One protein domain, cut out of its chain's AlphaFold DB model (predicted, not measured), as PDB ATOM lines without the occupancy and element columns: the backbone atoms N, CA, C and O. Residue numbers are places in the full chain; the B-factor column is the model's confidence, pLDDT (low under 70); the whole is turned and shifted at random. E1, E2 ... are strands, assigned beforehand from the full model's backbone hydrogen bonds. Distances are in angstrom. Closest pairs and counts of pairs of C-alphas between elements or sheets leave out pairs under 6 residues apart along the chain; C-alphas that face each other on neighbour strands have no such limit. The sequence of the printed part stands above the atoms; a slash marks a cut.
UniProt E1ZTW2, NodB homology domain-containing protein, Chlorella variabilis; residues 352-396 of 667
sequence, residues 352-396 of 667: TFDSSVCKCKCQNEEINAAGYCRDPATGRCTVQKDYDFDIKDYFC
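What this domain is: This is residues 352 to 396 of the 667 residues of the protein "NodB homology domain-containing protein" of Chlorella variabilis (UniProt E1ZTW2). Three small strand hairpins follow one another along an elongated shape: E3 and E4 in the middle, E1 and E2 at one end, E5 and E6 at the other, where E4 runs on into E5. The turns of the two end hairpins lie at the far ends of the shape, and the loop of residues 363 to 371 joins the first hairpin to the middle one. The printed part has 45 residues, with six named strands, E1 to E6 in chain order, and no named helix; the class is all strand, with 20 of the 45 residues, under half, in named elements. Each hairpin is an antiparallel sheet of two strands, in the orders E3 - E4, E1 - E2 and E5 - E6. The whole is only just compact, close to loose, with a radius of gyration of the C-alphas of 11.1 A and spans of 36 by 19 by 11 A.

Where its parts are: Find C-alpha 372 at (19.676, 29.615, 27.001), where E3 begins; it runs through residues 372 to 374. E4, residues 381 to 384, measures 8.1 A from first to last C-alpha. Go back to C-alpha 352 at (27.928, 32.488, 34.371) for the start of E1, residues 352 to 354. E2, residues 359 to 362, measures 9.0 A. E5 is residues 386 to 388, and E6, residues 393 to 395, ends at C-alpha 395 at (19.240, 27.238, 18.052).

How they stand to each other: Begin with the hairpin of E3 and E4, antiparallel at 125 degrees, where N 373 and O 383 are within hydrogen-bond range at 2.7 A. From E3 look to E2: their closest C-alphas are those of Cys 362 and Tyr 372, 5.5 A apart. The closest C-alphas of E2 and E4 are those of Cys 362 and Cys 381, 5.2 A apart. E2 forms a hairpin with E1, antiparallel at 143 degrees, with N 361 and O 352 at 2.7 A and N 354 and O 359 at 2.9 A. On from E4, a break of 1 residue leads at 39 degrees into E5, and E4 and E5 meet only through their link. E5 and E6 form a hairpin, antiparallel at 142 degrees, with N 386 and O 395 at 2.9 A. E3 and E6 are only just apart, their closest C-alphas 8.4 A from each other; E1 and E5 are apart too.

The domain as a whole: Look for the two C-alphas farthest apart at Ser 355 and Asp 390, 36.1 A from each other. The printed part has no cut, and no link is long. The mean pLDDT of the printed part is 84.6, and you find values under 70 at residues 355 to 356.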
ATOM      1  N   THR A 352      26.840  31.934  33.561       78.25
ATOM      2  CA  THR A 352      27.928  32.488  34.371       78.25
ATOM      3  C   THR A 352      28.567  33.656  33.639       78.25
ATOM      4  O   THR A 352      28.710  33.632  32.421       78.25
ATOM      5  N   PHE A 353      28.938  34.719  34.348       75.56
ATOM      6  CA  PHE A 353      29.678  35.800  33.705       75.56
ATOM      7  C   PHE A 353      31.115  35.355  33.473       75.56
ATOM      8  O   PHE A 353      31.818  35.018  34.422       75.56
ATOM      9  N   ASP A 354      31.549  35.370  32.221       72.25
ATOM     10  CA  ASP A 354      32.950  35.215  31.881       72.25
ATOM     11  C   ASP A 354      33.550  36.598  31.648       72.25
ATOM     12  O   ASP A 354      33.317  37.244  30.619       72.25
ATOM     13  N   SER A 355      34.322  37.056  32.629       64.06
ATOM     14  CA  SER A 355      34.997  38.346  32.588       64.06
ATOM     15  C   SER A 355      36.126  38.390  31.553       64.06
ATOM     16  O   SER A 355      36.447  39.470  31.061       64.06
ATOM     17  N   SER A 356      36.681  37.246  31.132       61.97
ATOM     18  CA  SER A 356      37.752  37.200  30.124       61.97
ATOM     19  C   SER A 356      37.262  37.570  28.720       61.97
ATOM     20  O   SER A 356      37.970  38.239  27.971       61.97
ATOM     21  N   VAL A 357      36.027  37.192  28.379       70.94
ATOM     22  CA  VAL A 357      35.359  37.532  27.103       70.94
ATOM     23  C   VAL A 357      34.251  38.574  27.266       70.94
ATOM     24  O   VAL A 357      33.546  38.912  26.313       70.94
ATOM     25  N   CYS A 358      34.116  39.077  28.485       72.88
ATOM     26  CA  CYS A 358      33.157  40.061  28.930       72.88
ATOM     27  C   CYS A 358      31.689  39.797  28.612       72.88
ATOM     28  O   CYS A 358      30.961  40.639  28.074       72.88
ATOM     29  N   LYS A 359      31.262  38.573  28.894       81.50
ATOM     30  CA  LYS A 359      30.035  38.021  28.340       81.50
ATOM     31  C   LYS A 359      29.468  36.968  29.281       81.50
ATOM     32  O   LYS A 359      30.196  36.138  29.807       81.50
ATOM     33  N   CYS A 360      28.149  36.948  29.447       82.25
ATOM     34  CA  CYS A 360      27.462  35.832  30.090       82.25
ATOM     35  C   CYS A 360      27.586  34.549  29.257       82.25
ATOM     36  O   CYS A 360      27.078  34.498  28.143       82.25
ATOM     37  N   LYS A 361      28.275  33.526  29.744       88.06
ATOM     38  CA  LYS A 361      28.248  32.186  29.159       88.06
ATOM     39  C   LYS A 361      26.935  31.524  29.535       88.06
ATOM     40  O   LYS A 361      26.718  31.210  30.707       88.06
ATOM     41  N   CYS A 362      26.056  31.355  28.557       89.94
ATOM     42  CA  CYS A 362      24.736  30.811  28.816       89.94
ATOM     43  C   CYS A 362      24.780  29.292  28.929       89.94
ATOM     44  O   CYS A 362      25.593  28.611  28.296       89.94
ATOM     45  N   GLN A 363      23.911  28.749  29.775       88.88
ATOM     46  CA  GLN A 363      23.809  27.313  29.963       88.88
ATOM     47  C   GLN A 363      23.509  26.635  28.621       88.88
ATOM     48  O   GLN A 363      22.504  26.931  27.977       88.88
ATOM     49  N   ASN A 364      24.384  25.709  28.222       87.06
ATOM     50  CA  ASN A 364      24.291  24.939  26.980       87.06
ATOM     51  C   ASN A 364      24.223  25.794  25.690       87.06
ATOM     52  O   ASN A 364      23.699  25.335  24.672       87.06
ATOM     53  N   GLU A 365      24.773  27.016  25.711       82.12
ATOM     54  CA  GLU A 365      24.827  27.911  24.539       82.12
ATOM     55  C   GLU A 365      25.516  27.221  23.347       82.12
ATOM     56  O   GLU A 365      24.986  27.218  22.239       82.12
ATOM     57  N   GLU A 366      26.642  26.542  23.598       81.62
ATOM     58  CA  GLU A 366      27.533  25.978  22.569       81.62
ATOM     59  C   GLU A 366      27.310  24.484  22.255       81.62
ATOM     60  O   GLU A 366      28.016  23.919  21.422       81.62
ATOM     61  N   ILE A 367      26.349  23.817  22.905       84.94
ATOM     62  CA  ILE A 367      26.062  22.387  22.679       84.94
ATOM     63  C   ILE A 367      24.628  22.175  22.184       84.94
ATOM     64  O   ILE A 367      23.727  22.937  22.534       84.94
ATOM     65  N   ASN A 368      24.388  21.119  21.398       86.44
ATOM     66  CA  ASN A 368      23.049  20.746  20.921       86.44
ATOM     67  C   ASN A 368      22.213  20.107  22.051       86.44
ATOM     68  O   ASN A 368      22.029  18.893  22.119       86.44
ATOM     69  N   ALA A 369      21.766  20.944  22.985       88.50
ATOM     70  CA  ALA A 369      20.868  20.610  24.081       88.50
ATOM     71  C   ALA A 369      19.983  21.819  24.421       88.50
ATOM     72  O   ALA A 369      20.309  22.957  24.062       88.50
ATOM     73  N   ALA A 370      18.896  21.568  25.156       85.31
ATOM     74  CA  ALA A 370      18.080  22.624  25.742       85.31
ATOM     75  C   ALA A 370      18.952  23.541  26.611       85.31
ATOM     76  O   ALA A 370      19.815  23.078  27.363       85.31
ATOM     77  N   GLY A 371      18.733  24.844  26.496       88.94
ATOM     78  CA  GLY A 371      19.583  25.838  27.126       88.94
ATOM     79  C   GLY A 371      19.089  27.245  26.868       88.94
ATOM     80  O   GLY A 371      17.970  27.448  26.389       88.94
ATOM     81  N   TYR A 372      19.959  28.201  27.161       91.75
ATOM     82  CA  TYR A 372      19.676  29.615  27.001       91.75
ATOM     83  C   TYR A 372      20.688  30.272  26.073       91.75
ATOM     84  O   TYR A 372      21.841  29.868  25.950       91.75
ATOM     85  N   CYS A 373      20.212  31.321  25.436       89.56
ATOM     86  CA  CYS A 373      20.913  32.239  24.584       89.56
ATOM     87  C   CYS A 373      20.996  33.584  25.276       89.56
ATOM     88  O   CYS A 373      20.173  33.963  26.119       89.56
ATOM     89  N   ARG A 374      22.010  34.326  24.866       90.12
ATOM     90  CA  ARG A 374      22.212  35.689  25.309       90.12
ATOM     91  C   ARG A 374      21.174  36.596  24.663       90.12
ATOM     92  O   ARG A 374      21.088  36.672  23.440       90.12
ATOM     93  N   ASP A 375      20.431  37.310  25.489       86.44
ATOM     94  CA  ASP A 375      19.565  38.398  25.073       86.44
ATOM     95  C   ASP A 375      20.421  39.527  24.474       86.44
ATOM     96  O   ASP A 375      21.285  40.073  25.169       86.44
ATOM     97  N   PRO A 376      20.215  39.899  23.200       80.81
ATOM     98  CA  PRO A 376      20.969  40.975  22.566       80.81
ATOM     99  C   PRO A 376      20.762  42.348  23.224       80.81
ATOM    100  O   PRO A 376      21.640  43.201  23.113       80.81
ATOM    101  N   ALA A 377      19.619  42.577  23.882       77.06
ATOM    102  CA  ALA A 377      19.285  43.852  24.513       77.06
ATOM    103  C   ALA A 377      19.901  43.991  25.909       77.06
ATOM    104  O   ALA A 377      20.361  45.071  26.274       77.06
ATOM    105  N   THR A 378      19.917  42.907  26.690       78.81
ATOM    106  CA  THR A 378      20.382  42.942  28.089       78.81
ATOM    107  C   THR A 378      21.751  42.295  28.303       78.81
ATOM    108  O   THR A 378      22.380  42.517  29.334       78.81
ATOM    109  N   GLY A 379      22.234  41.487  27.356       79.12
ATOM    110  CA  GLY A 379      23.462  40.698  27.490       79.12
ATOM    111  C   GLY A 379      23.344  39.499  28.442       79.12
ATOM    112  O   GLY A 379      24.344  38.807  28.653       79.12
ATOM    113  N   ARG A 380      22.152  39.249  29.004       86.81
ATOM    114  CA  ARG A 380      21.853  38.195  29.991       86.81
ATOM    115  C   ARG A 380      21.404  36.907  29.310       86.81
ATOM    116  O   ARG A 380      20.922  36.932  28.184       86.81
ATOM    117  N   CYS A 381      21.522  35.775  29.990       89.44
ATOM    118  CA  CYS A 381      21.066  34.486  29.478       89.44
ATOM    119  C   CYS A 381      19.597  34.287  29.825       89.44
ATOM    120  O   CYS A 381      19.286  33.581  30.775       89.44
ATOM    121  N   THR A 382      18.706  34.973  29.113       88.94
ATOM    122  CA  THR A 382      17.252  34.960  29.368       88.94
ATOM    123  C   THR A 382      16.438  34.483  28.170       88.94
ATOM    124  O   THR A 382      15.255  34.189  28.321       88.94
ATOM    125  N   VAL A 383      17.049  34.360  26.989       90.00
ATOM    126  CA  VAL A 383      16.379  33.859  25.783       90.00
ATOM    127  C   VAL A 383      16.499  32.343  25.767       90.00
ATOM    128  O   VAL A 383      17.604  31.827  25.790       90.00
ATOM    129  N   GLN A 384      15.401  31.599  25.744       90.81
ATOM    130  CA  GLN A 384      15.467  30.138  25.661       90.81
ATOM    131  C   GLN A 384      15.842  29.689  24.237       90.81
ATOM    132  O   GLN A 384      15.441  30.326  23.264       90.81
ATOM    133  N   LYS A 385      16.616  28.603  24.104       89.75
ATOM    134  CA  LYS A 385      16.875  27.968  22.802       89.75
ATOM    135  C   LYS A 385      15.591  27.349  22.253       89.75
ATOM    136  O   LYS A 385      14.922  26.599  22.968       89.75
ATOM    137  N   ASP A 386      15.322  27.595  20.979       90.62
ATOM    138  CA  ASP A 386      14.274  26.905  20.233       90.62
ATOM    139  C   ASP A 386      14.827  25.618  19.618       90.62
ATOM    140  O   ASP A 386      16.035  25.471  19.425       90.62
ATOM    141  N   TYR A 387      13.940  24.665  19.337       90.88
ATOM    142  CA  TYR A 387      14.296  23.391  18.718       90.88
ATOM    143  C   TYR A 387      13.708  23.304  17.315       90.88
ATOM    144  O   TYR A 387      12.494  23.410  17.133       90.88
ATOM    145  N   ASP A 388      14.572  23.074  16.334       88.06
ATOM    146  CA  ASP A 388      14.164  22.796  14.965       88.06
ATOM    147  C   ASP A 388      13.968  21.282  14.789       88.06
ATOM    148  O   ASP A 388      14.904  20.485  14.917       88.06
ATOM    149  N   PHE A 389      12.733  20.874  14.498       88.75
ATOM    150  CA  PHE A 389      12.372  19.464  14.332       88.75
ATOM    151  C   PHE A 389      12.864  18.853  13.014       88.75
ATOM    152  O   PHE A 389      13.014  17.627  12.951       88.75
ATOM    153  N   ASP A 390      13.141  19.668  11.997       89.75
ATOM    154  CA  ASP A 390      13.572  19.206  10.678       89.75
ATOM    155  C   ASP A 390      15.066  18.870  10.683       89.75
ATOM    156  O   ASP A 390      15.468  17.805  10.202       89.75
ATOM    157  N   ILE A 391      15.889  19.733  11.288       90.44
ATOM    158  CA  ILE A 391      17.345  19.513  11.392       90.44
ATOM    159  C   ILE A 391      17.783  18.878  12.718       90.44
ATOM    160  O   ILE A 391      18.932  18.454  12.833       90.44
ATOM    161  N   LYS A 392      16.865  18.737  13.684       90.00
ATOM    162  CA  LYS A 392      17.099  18.151  15.016       90.00
ATOM    163  C   LYS A 392      18.184  18.878  15.815       90.00
ATOM    164  O   LYS A 392      19.075  18.245  16.392       90.00
ATOM    165  N   ASP A 393      18.104  20.202  15.836       90.94
ATOM    166  CA  ASP A 393      19.107  21.057  16.472       90.94
ATOM    167  C   ASP A 393      18.466  22.158  17.320       90.94
ATOM    168  O   ASP A 393      17.391  22.675  16.996       90.94
ATOM    169  N   TYR A 394      19.134  22.512  18.417       89.06
ATOM    170  CA  TYR A 394      18.751  23.632  19.269       89.06
ATOM    171  C   TYR A 394      19.464  24.908  18.820       89.06
ATOM    172  O   TYR A 394      20.694  24.973  18.831       89.06
ATOM    173  N   PHE A 395      18.708  25.968  18.547       89.62
ATOM    174  CA  PHE A 395      19.240  27.238  18.052       89.62
ATOM    175  C   PHE A 395      18.777  28.434  18.892       89.62
ATOM    176  O   PHE A 395      17.821  28.361  19.661       89.62
ATOM    177  N   CYS A 396      19.481  29.556  18.743       88.50
ATOM    178  CA  CYS A 396      19.091  30.818  19.361       88.50
ATOM    179  C   CYS A 396      18.122  31.586  18.458       88.50
ATOM    180  O   CYS A 396      18.517  31.936  17.341       88.50
TER     181      CYS A 396